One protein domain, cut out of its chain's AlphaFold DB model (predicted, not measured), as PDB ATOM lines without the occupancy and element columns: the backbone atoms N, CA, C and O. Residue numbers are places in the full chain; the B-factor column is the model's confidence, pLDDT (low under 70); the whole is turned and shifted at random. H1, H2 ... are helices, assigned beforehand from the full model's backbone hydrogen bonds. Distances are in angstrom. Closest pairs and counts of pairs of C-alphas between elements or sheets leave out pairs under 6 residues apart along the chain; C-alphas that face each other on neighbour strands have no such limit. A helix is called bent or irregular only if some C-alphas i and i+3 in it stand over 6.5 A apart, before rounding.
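AT A GLANCE: This is residues 59 to 131 of the 141 residues of the protein "Phage_int_SAM_5 domain-containing protein" of Sphingobacterium multivorum (UniProt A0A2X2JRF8). Two helices, H1 and H2, fold back on each other as a nearly straight-sided helical hairpin, and a third helix, H3, crosses H2 on the side away from H1, so that H2 lies between the other two. A long link loops out from the end of H2 to the start of H3, and residues 109 to 114 stick out. The printed part has 73 residues with three named helices, H1, H2 and H3 in that order, and no named strand; the class is all helix. The whole is only just loose, close to compact, with a radius of gyration of the C-alphas of 13.7 A and spans of 37 by 29 by 20 A.

IN THESE COORDINATES: H1 runs from Leu 59, with its C-alpha at (39.802, 33.868, 21.592), to Asp 74, and measures 22.1 A from first to last C-alpha. After residues 75 to 79 comes H2, residues 80 to 101, the longest helix at 22 residues and 31.0 A; its first C-alpha is at (50.273, 16.391, 19.646). Residues 102 to 112 lead to H3, residues 113 to 130, which measures 25.0 A and ends with C-alpha 130 at (53.081, 35.720, 4.936). H3 has a kink of 33 degrees near residue 124; it is neither bent nor irregular, but only just: C-alphas 124 and 127 are 6.3 A apart.

HOW THE PARTS SIT: H1 and H2 form a helical hairpin and run opposite ways at a shallow tilt of 11 degrees. They touch, with 12 pairs of C-alphas within 8 A; their closest C-alphas, those of Val 73 and Gln 80, are 6.0 A apart. H2 touches H3 with residues 92 to 96 alone, and H3 touches H2 with residues 119 to 123 alone. The closest C-alphas of H2 and H3 are those of Phe 96 and Phe 119, 7.1 A apart, and the lines of the two helices are about perpendicular, at 77 degrees. H1 and H3 are apart. In H1 and H2 every O i to N i+4 pair is within hydrogen-bond range; in H3 11 of 14 are.

THE WHOLE: The two C-alphas farthest apart in the domain are those of Glu 76 and His 102, 37.9 A. The printed part has no cut. The link from H1 to H2 is tight, with 5 residues, and the link from H2 to H3 is long, with 11 residues. Residues 109 to 114, of which 113 to 114 belong to H3, stand free. The mean pLDDT of the printed part is 77.2; it is under 70 at residues 108 to 111, 113 to 114 and 126 to 131.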
ATOM      1  N   LEU A  59      38.438  34.333  21.370       82.25
ATOM      2  CA  LEU A  59      39.802  33.868  21.592       82.25
ATOM      3  C   LEU A  59      39.946  33.285  22.992       82.25
ATOM      4  O   LEU A  59      40.506  32.201  23.133       82.25
ATOM      5  N   LYS A  60      39.368  33.922  24.014       81.81
ATOM      6  CA  LYS A  60      39.364  33.368  25.373       81.81
ATOM      7  C   LYS A  60      38.814  31.934  25.417       81.81
ATOM      8  O   LYS A  60      39.491  31.038  25.912       81.81
ATOM      9  N   VAL A  61      37.638  31.682  24.841       76.06
ATOM     10  CA  VAL A  61      37.046  30.328  24.844       76.06
ATOM     11  C   VAL A  61      37.856  29.352  24.010       76.06
ATOM     12  O   VAL A  61      38.009  28.194  24.399       76.06
ATOM     13  N   PHE A  62      38.378  29.787  22.864       76.81
ATOM     14  CA  PHE A  62      39.250  28.939  22.059       76.81
ATOM     15  C   PHE A  62      40.489  28.540  22.877       76.81
ATOM     16  O   PHE A  62      40.835  27.360  22.925       76.81
ATOM     17  N   ASN A  63      41.109  29.482  23.590       84.19
ATOM     18  CA  ASN A  63      42.250  29.198  24.452       84.19
ATOM     19  C   ASN A  63      41.902  28.196  25.563       84.19
ATOM     20  O   ASN A  63      42.623  27.215  25.720       84.19
ATOM     21  N   ASP A  64      40.767  28.359  26.245       80.19
ATOM     22  CA  ASP A  64      40.314  27.408  27.272       80.19
ATOM     23  C   ASP A  64      40.173  25.984  26.694       80.19
ATOM     24  O   ASP A  64      40.599  24.997  27.300       80.19
ATOM     25  N   LYS A  65      39.644  25.857  25.467       75.31
ATOM     26  CA  LYS A  65      39.566  24.565  24.764       75.31
ATOM     27  C   LYS A  65      40.932  24.021  24.368       75.31
ATOM     28  O   LYS A  65      41.130  22.808  24.441       75.31
ATOM     29  N   ASN A  66      41.871  24.878  23.980       79.44
ATOM     30  CA  ASN A  66      43.243  24.467  23.701       79.44
ATOM     31  C   ASN A  66      43.931  23.955  24.968       79.44
ATOM     32  O   ASN A  66      44.608  22.931  24.913       79.44
ATOM     33  N   GLU A  67      43.742  24.613  26.109       86.75
ATOM     34  CA  GLU A  67      44.280  24.168  27.396       86.75
ATOM     35  C   GLU A  67      43.702  22.818  27.825       86.75
ATOM     36  O   GLU A  67      44.449  21.926  28.231       86.75
ATOM     37  N   ASP A  68      42.393  22.622  27.679       80.44
ATOM     38  CA  ASP A  68      41.766  21.327  27.945       80.44
ATOM     39  C   ASP A  68      42.266  20.241  26.986       80.44
ATOM     40  O   ASP A  68      42.577  19.130  27.420       80.44
ATOM     41  N   PHE A  69      42.424  20.557  25.697       78.38
ATOM     42  CA  PHE A  69      42.977  19.616  24.725       78.38
ATOM     43  C   PHE A  69      44.434  19.268  25.040       78.38
ATOM     44  O   PHE A  69      44.825  18.109  24.912       78.38
ATOM     45  N   LYS A  70      45.229  20.238  25.507       86.44
ATOM     46  CA  LYS A  70      46.609  20.013  25.943       86.44
ATOM     47  C   LYS A  70      46.671  18.997  27.081       86.44
ATOM     48  O   LYS A  70      47.433  18.047  26.981       86.44
ATOM     49  N   LYS A  71      45.797  19.112  28.089       89.38
ATOM     50  CA  LYS A  71      45.715  18.130  29.189       89.38
ATOM     51  C   LYS A  71      45.432  16.708  28.686       89.38
ATOM     52  O   LYS A  71      45.894  15.750  29.294       89.38
ATOM     53  N   LEU A  72      44.660  16.559  27.605       84.00
ATOM     54  CA  LEU A  72      44.393  15.253  26.988       84.00
ATOM     55  C   LEU A  72      45.602  14.723  26.208       84.00
ATOM     56  O   LEU A  72      45.846  13.520  26.206       84.00
ATOM     57  N   VAL A  73      46.366  15.605  25.559       85.31
ATOM     58  CA  VAL A  73      47.630  15.237  24.903       85.31
ATOM     59  C   VAL A  73      48.683  14.829  25.931       85.31
ATOM     60  O   VAL A  73      49.345  13.816  25.735       85.31
ATOM     61  N   ASP A  74      48.781  15.548  27.050       88.75
ATOM     62  CA  ASP A  74      49.702  15.236  28.152       88.75
ATOM     63  C   ASP A  74      49.389  13.871  28.800       88.75
ATOM     64  O   ASP A  74      50.263  13.244  29.394       88.75
ATOM     65  N   LYS A  75      48.145  13.392  28.666       91.94
ATOM     66  CA  LYS A  75      47.699  12.047  29.069       91.94
ATOM     67  C   LYS A  75      47.810  10.995  27.961       91.94
ATOM     68  O   LYS A  75      47.313   9.889  28.134       91.94
ATOM     69  N   GLU A  76      48.396  11.346  26.817       85.62
ATOM     70  CA  GLU A  76      48.512  10.498  25.621       85.62
ATOM     71  C   GLU A  76      47.159  10.043  25.026       85.62
ATOM     72  O   GLU A  76      47.106   9.176  24.155       85.62
ATOM     73  N   GLU A  77      46.043  10.664  25.425       80.62
ATOM     74  CA  GLU A  77      44.700  10.351  24.909       80.62
ATOM     75  C   GLU A  77      44.437  11.002  23.539       80.62
ATOM     76  O   GLU A  77      43.518  10.620  22.807       80.62
ATOM     77  N   ARG A  78      45.224  12.024  23.182       82.88
ATOM     78  CA  ARG A  78      45.110  12.784  21.929       82.88
ATOM     79  C   ARG A  78      46.480  13.058  21.320       82.88
ATOM     80  O   ARG A  78      47.491  13.107  22.007       82.88
ATOM     81  N   SER A  79      46.509  13.276  20.002       86.69
ATOM     82  CA  SER A  79      47.766  13.509  19.287       86.69
ATOM     83  C   SER A  79      48.267  14.951  19.435       86.69
ATOM     84  O   SER A  79      47.511  15.911  19.246       86.69
ATOM     85  N   GLN A  80      49.576  15.099  19.659       84.88
ATOM     86  CA  GLN A  80      50.273  16.391  19.646       84.88
ATOM     87  C   GLN A  80      50.109  17.123  18.303       84.88
ATOM     88  O   GLN A  80      49.979  18.345  18.260       84.88
ATOM     89  N   SER A  81      50.061  16.376  17.195       79.50
ATOM     90  CA  SER A  81      49.858  16.936  15.853       79.50
ATOM     91  C   SER A  81      48.517  17.668  15.738       79.50
ATOM     92  O   SER A  81      48.446  18.763  15.180       79.50
ATOM     93  N   THR A  82      47.454  17.109  16.322       75.19
ATOM     94  CA  THR A  82      46.134  17.749  16.353       75.19
ATOM     95  C   THR A  82      46.147  19.017  17.209       75.19
ATOM     96  O   THR A  82      45.606  20.033  16.782       75.19
ATOM     97  N   TYR A  83      46.807  18.995  18.370       75.69
ATOM     98  CA  TYR A  83      46.949  20.186  19.214       75.69
ATOM     99  C   TYR A  83      47.684  21.322  18.499       75.69
ATOM    100  O   TYR A  83      47.218  22.459  18.507       75.69
ATOM    101  N   ASN A  84      48.781  21.007  17.806       77.81
ATOM    102  CA  ASN A  84      49.539  22.004  17.054       77.81
ATOM    103  C   ASN A  84      48.663  22.691  15.993       77.81
ATOM    104  O   ASN A  84      48.748  23.904  15.837       77.81
ATOM    105  N   LYS A  85      47.764  21.953  15.324       74.81
ATOM    106  CA  LYS A  85      46.798  22.547  14.381       74.81
ATOM    107  C   LYS A  85      45.850  23.527  15.070       74.81
ATOM    108  O   LYS A  85      45.611  24.603  14.529       74.81
ATOM    109  N   TYR A  86      45.331  23.185  16.249       72.19
ATOM    110  CA  TYR A  86      44.451  24.084  17.000       72.19
ATOM    111  C   TYR A  86      45.159  25.371  17.429       72.19
ATOM    112  O   TYR A  86      44.591  26.452  17.283       72.19
ATOM    113  N   ILE A  87      46.416  25.277  17.867       82.88
ATOM    114  CA  ILE A  87      47.240  26.449  18.188       82.88
ATOM    115  C   ILE A  87      47.507  27.304  16.945       82.88
ATOM    116  O   ILE A  87      47.388  28.526  17.003       82.88
ATOM    117  N   THR A  88      47.808  26.686  15.803       79.38
ATOM    118  CA  THR A  88      47.997  27.409  14.539       79.38
ATOM    119  C   THR A  88      46.743  28.192  14.146       79.38
ATOM    120  O   THR A  88      46.827  29.388  13.877       79.38
ATOM    121  N   VAL A  89      45.567  27.555  14.177       77.75
ATOM    122  CA  VAL A  89      44.292  28.225  13.865       77.75
ATOM    123  C   VAL A  89      44.000  29.355  14.853       77.75
ATOM    124  O   VAL A  89      43.599  30.436  14.427       77.75
ATOM    125  N   TYR A  90      44.244  29.141  16.148       80.62
ATOM    126  CA  TYR A  90      44.085  30.166  17.180       80.62
ATOM    127  C   TYR A  90      44.949  31.406  16.909       80.62
ATOM    128  O   TYR A  90      44.464  32.537  16.977       80.62
ATOM    129  N   ASN A  91      46.215  31.201  16.539       83.38
ATOM    130  CA  ASN A  91      47.124  32.294  16.207       83.38
ATOM    131  C   ASN A  91      46.650  33.059  14.964       83.38
ATOM    132  O   ASN A  91      46.635  34.286  14.978       83.38
ATOM    133  N   HIS A  92      46.201  32.360  13.918       82.88
ATOM    134  CA  HIS A  92      45.653  33.013  12.725       82.88
ATOM    135  C   HIS A  92      44.388  33.808  13.020       82.88
ATOM    136  O   HIS A  92      44.249  34.925  12.534       82.88
ATOM    137  N   LEU A  93      43.489  33.263  13.839       81.56
ATOM    138  CA  LEU A  93      42.278  33.959  14.257       81.56
ATOM    139  C   LEU A  93      42.615  35.219  15.065       81.56
ATOM    140  O   LEU A  93      42.037  36.274  14.825       81.56
ATOM    141  N   THR A  94      43.599  35.130  15.962       86.31
ATOM    142  CA  THR A  94      44.089  36.272  16.746       86.31
ATOM    143  C   THR A  94      44.643  37.372  15.841       86.31
ATOM    144  O   THR A  94      44.284  38.539  15.994       86.31
ATOM    145  N   THR A  95      45.498  37.016  14.878       87.00
ATOM    146  CA  THR A  95      46.066  37.978  13.925       87.00
ATOM    147  C   THR A  95      44.983  38.597  13.047       87.00
ATOM    148  O   THR A  95      44.926  39.816  12.929       87.00
ATOM    149  N   PHE A  96      44.068  37.789  12.507       84.75
ATOM    150  CA  PHE A  96      42.950  38.259  11.692       84.75
ATOM    151  C   PHE A  96      42.082  39.288  12.427       84.75
ATOM    152  O   PHE A  96      41.794  40.354  11.883       84.75
ATOM    153  N   ILE A  97      41.699  39.001  13.676       84.75
ATOM    154  CA  ILE A  97      40.888  39.913  14.493       84.75
ATOM    155  C   ILE A  97      41.637  41.236  14.726       84.75
ATOM    156  O   ILE A  97      41.061  42.314  14.567       84.75
ATOM    157  N   LYS A  98      42.941  41.178  15.014       87.31
ATOM    158  CA  LYS A  98      43.769  42.380  15.202       87.31
ATOM    159  C   LYS A  98      43.924  43.204  13.924       87.31
ATOM    160  O   LYS A  98      43.838  44.430  13.971       87.31
ATOM    161  N   GLU A  99      44.137  42.555  12.786       85.06
ATOM    162  CA  GLU A  99      44.384  43.229  11.507       85.06
ATOM    163  C   GLU A  99      43.109  43.803  10.885       85.06
ATOM    164  O   GLU A  99      43.137  44.915  10.364       85.06
ATOM    165  N   ARG A 100      41.993  43.066  10.934       83.81
ATOM    166  CA  ARG A 100      40.741  43.445  10.257       83.81
ATOM    167  C   ARG A 100      39.775  44.211  11.148       83.81
ATOM    168  O   ARG A 100      39.089  45.106  10.663       83.81
ATOM    169  N   TYR A 101      39.723  43.870  12.434       82.19
ATOM    170  CA  TYR A 101      38.772  44.455  13.381       82.19
ATOM    171  C   TYR A 101      39.439  45.412  14.377       82.19
ATOM    172  O   TYR A 101      38.725  46.128  15.079       82.19
ATOM    173  N   HIS A 102      40.781  45.465  14.426       85.25
ATOM    174  CA  HIS A 102      41.566  46.309  15.342       85.25
ATOM    175  C   HIS A 102      41.185  46.126  16.813       85.25
ATOM    176  O   HIS A 102      41.151  47.074  17.598       85.25
ATOM    177  N   ARG A 103      40.871  44.883  17.178       80.12
ATOM    178  CA  ARG A 103      40.522  44.479  18.539       80.12
ATOM    179  C   ARG A 103      41.436  43.354  18.988       80.12
ATOM    180  O   ARG A 103      41.975  42.619  18.166       80.12
ATOM    181  N   ASP A 104      41.580  43.214  20.297       79.00
ATOM    182  CA  ASP A 104      42.315  42.093  20.881       79.00
ATOM    183  C   ASP A 104      41.461  40.832  21.010       79.00
ATOM    184  O   ASP A 104      42.022  39.744  21.045       79.00
ATOM    185  N   ASP A 105      40.132  40.965  21.062       75.12
ATOM    186  CA  ASP A 105      39.179  39.854  21.091       75.12
ATOM    187  C   ASP A 105      37.793  40.326  20.600       75.12
ATOM    188  O   ASP A 105      37.546  41.527  20.434       75.12
ATOM    189  N   MET A 106      36.885  39.385  20.354       72.50
ATOM    190  CA  MET A 106      35.526  39.631  19.861       72.50
ATOM    191  C   MET A 106      34.520  38.735  20.586       72.50
ATOM    192  O   MET A 106      34.866  37.640  21.014       72.50
ATOM    193  N   ALA A 107      33.267  39.165  20.738       74.75
ATOM    194  CA  ALA A 107      32.238  38.346  21.384       74.75
ATOM    195  C   ALA A 107      31.682  37.282  20.420       74.75
ATOM    196  O   ALA A 107      31.544  37.545  19.227       74.75
ATOM    197  N   PHE A 108      31.254  36.110  20.913       65.12
ATOM    198  CA  PHE A 108      30.688  35.050  20.047       65.12
ATOM    199  C   PHE A 108      29.510  35.504  19.185       65.12
ATOM    200  O   PHE A 108      29.314  34.985  18.090       65.12
ATOM    201  N   ARG A 109      28.721  36.476  19.655       66.12
ATOM    202  CA  ARG A 109      27.588  37.025  18.891       66.12
ATOM    203  C   ARG A 109      28.015  37.748  17.614       66.12
ATOM    204  O   ARG A 109      27.179  37.975  16.746       66.12
ATOM    205  N   GLU A 110      29.289  38.110  17.510       66.44
ATOM    206  CA  GLU A 110      29.879  38.760  16.340       66.44
ATOM    207  C   GLU A 110      30.351  37.742  15.283       66.44
ATOM    208  O   GLU A 110      30.704  38.144  14.176       66.44
ATOM    209  N   LEU A 111      30.298  36.427  15.565       67.38
ATOM    210  CA  LEU A 111      30.529  35.371  14.571       67.38
ATOM    211  C   LEU A 111      29.336  35.261  13.615       67.38
ATOM    212  O   LEU A 111      28.442  34.428  13.775       67.38
ATOM    213  N   THR A 112      29.318  36.119  12.605       73.06
ATOM    214  CA  THR A 112      28.339  36.063  11.517       73.06
ATOM    215  C   THR A 112      28.834  35.169  10.376       73.06
ATOM    216  O   THR A 112      30.008  34.804  10.296       73.06
ATOM    217  N   GLY A 113      27.945  34.822   9.441       64.69
ATOM    218  CA  GLY A 113      28.353  34.118   8.219       64.69
ATOM    219  C   GLY A 113      29.364  34.910   7.379       64.69
ATOM    220  O   GLY A 113      30.211  34.312   6.716       64.69
ATOM    221  N   ASP A 114      29.314  36.243   7.444       69.75
ATOM    222  CA  ASP A 114      30.274  37.110   6.762       69.75
ATOM    223  C   ASP A 114      31.649  37.062   7.433       69.75
ATOM    224  O   ASP A 114      32.641  36.901   6.726       69.75
ATOM    225  N   PHE A 115      31.715  37.049   8.771       75.69
ATOM    226  CA  PHE A 115      32.969  36.830   9.504       75.69
ATOM    227  C   PHE A 115      33.654  35.527   9.066       75.69
ATOM    228  O   PHE A 115      34.849  35.507   8.778       75.69
ATOM    229  N   ILE A 116      32.892  34.431   8.965       73.00
ATOM    230  CA  ILE A 116      33.422  33.126   8.537       73.00
ATOM    231  C   ILE A 116      33.965  33.202   7.104       73.00
ATOM    232  O   ILE A 116      35.029  32.650   6.822       73.00
ATOM    233  N   ARG A 117      33.259  33.893   6.200       72.25
ATOM    234  CA  ARG A 117      33.693  34.064   4.807       72.25
ATOM    235  C   ARG A 117      34.971  34.898   4.710       72.25
ATOM    236  O   ARG A 117      35.870  34.538   3.956       72.25
ATOM    237  N   GLU A 118      35.057  35.992   5.459       75.25
ATOM    238  CA  GLU A 118      36.241  36.852   5.505       75.25
ATOM    239  C   GLU A 118      37.447  36.129   6.104       75.25
ATOM    240  O   GLU A 118      38.554  36.251   5.582       75.25
ATOM    241  N   PHE A 119      37.235  35.332   7.152       76.62
ATOM    242  CA  PHE A 119      38.295  34.530   7.749       76.62
ATOM    243  C   PHE A 119      38.779  33.416   6.807       76.62
ATOM    244  O   PHE A 119      39.984  33.232   6.656       76.62
ATOM    245  N   ASP A 120      37.879  32.709   6.107       74.56
ATOM    246  CA  ASP A 120      38.266  31.733   5.068       74.56
ATOM    247  C   ASP A 120      39.060  32.406   3.936       74.56
ATOM    248  O   ASP A 120      40.081  31.874   3.497       74.56
ATOM    249  N   PHE A 121      38.659  33.610   3.516       78.56
ATOM    250  CA  PHE A 121      39.407  34.389   2.532       78.56
ATOM    251  C   PHE A 121      40.805  34.770   3.046       78.56
ATOM    252  O   PHE A 121      41.797  34.537   2.355       78.56
ATOM    253  N   TYR A 122      40.905  35.284   4.274       80.88
ATOM    254  CA  TYR A 122      42.176  35.611   4.926       80.88
ATOM    255  C   TYR A 122      43.123  34.401   4.976       80.88
ATOM    256  O   TYR A 122      44.281  34.488   4.565       80.88
ATOM    257  N   LEU A 123      42.618  33.237   5.396       75.62
ATOM    258  CA  LEU A 123      43.401  32.002   5.452       75.62
ATOM    259  C   LEU A 123      43.882  31.541   4.069       75.62
ATOM    260  O   LEU A 123      44.959  30.955   3.954       75.62
ATOM    261  N   ARG A 124      43.096  31.769   3.012       77.12
ATOM    262  CA  ARG A 124      43.453  31.351   1.650       77.12
ATOM    263  C   ARG A 124      44.433  32.290   0.969       77.12
ATOM    264  O   ARG A 124      45.288  31.795   0.250       77.12
ATOM    265  N   TYR A 125      44.308  33.600   1.149       74.00
ATOM    266  CA  TYR A 125      45.024  34.578   0.323       74.00
ATOM    267  C   TYR A 125      46.093  35.349   1.098       74.00
ATOM    268  O   TYR A 125      47.231  35.468   0.634       74.00
ATOM    269  N   ASP A 126      45.765  35.813   2.300       65.12
ATOM    270  CA  ASP A 126      46.674  36.645   3.087       65.12
ATOM    271  C   ASP A 126      47.738  35.777   3.772       65.12
ATOM    272  O   ASP A 126      48.926  36.110   3.759       65.12
ATOM    273  N   LEU A 127      47.344  34.595   4.260       63.56
ATOM    274  CA  LEU A 127      48.266  33.664   4.908       63.56
ATOM    275  C   LEU A 127      49.240  32.979   3.928       63.56
ATOM    276  O   LEU A 127      50.365  32.643   4.297       63.56
ATOM    277  N   GLN A 128      48.850  32.814   2.657       54.84
ATOM    278  CA  GLN A 128      49.762  32.333   1.607       54.84
ATOM    279  C   GLN A 128      50.899  33.323   1.333       54.84
ATOM    280  O   GLN A 128      51.991  32.902   0.950       54.84
ATOM    281  N   SER A 129      50.668  34.618   1.568       50.47
ATOM    282  CA  SER A 129      51.667  35.662   1.338       50.47
ATOM    283  C   SER A 129      52.638  35.833   2.512       50.47
ATOM    284  O   SER A 129      53.747  36.321   2.303       50.47
ATOM    285  N   THR A 130      52.271  35.429   3.737       49.22
ATOM    286  CA  THR A 130      53.081  35.720   4.936       49.22
ATOM    287  C   THR A 130      54.195  34.719   5.229       49.22
ATOM    288  O   THR A 130      55.149  35.122   5.875       49.22
ATOM    289  N   HIS A 131      54.116  33.460   4.781       44.72
ATOM    290  CA  HIS A 131      55.213  32.471   4.713       44.72
ATOM    291  C   HIS A 131      54.586  31.075   4.544       44.72
ATOM    292  O   HIS A 131      53.816  30.653   5.403       44.72
TER     293      HIS A 131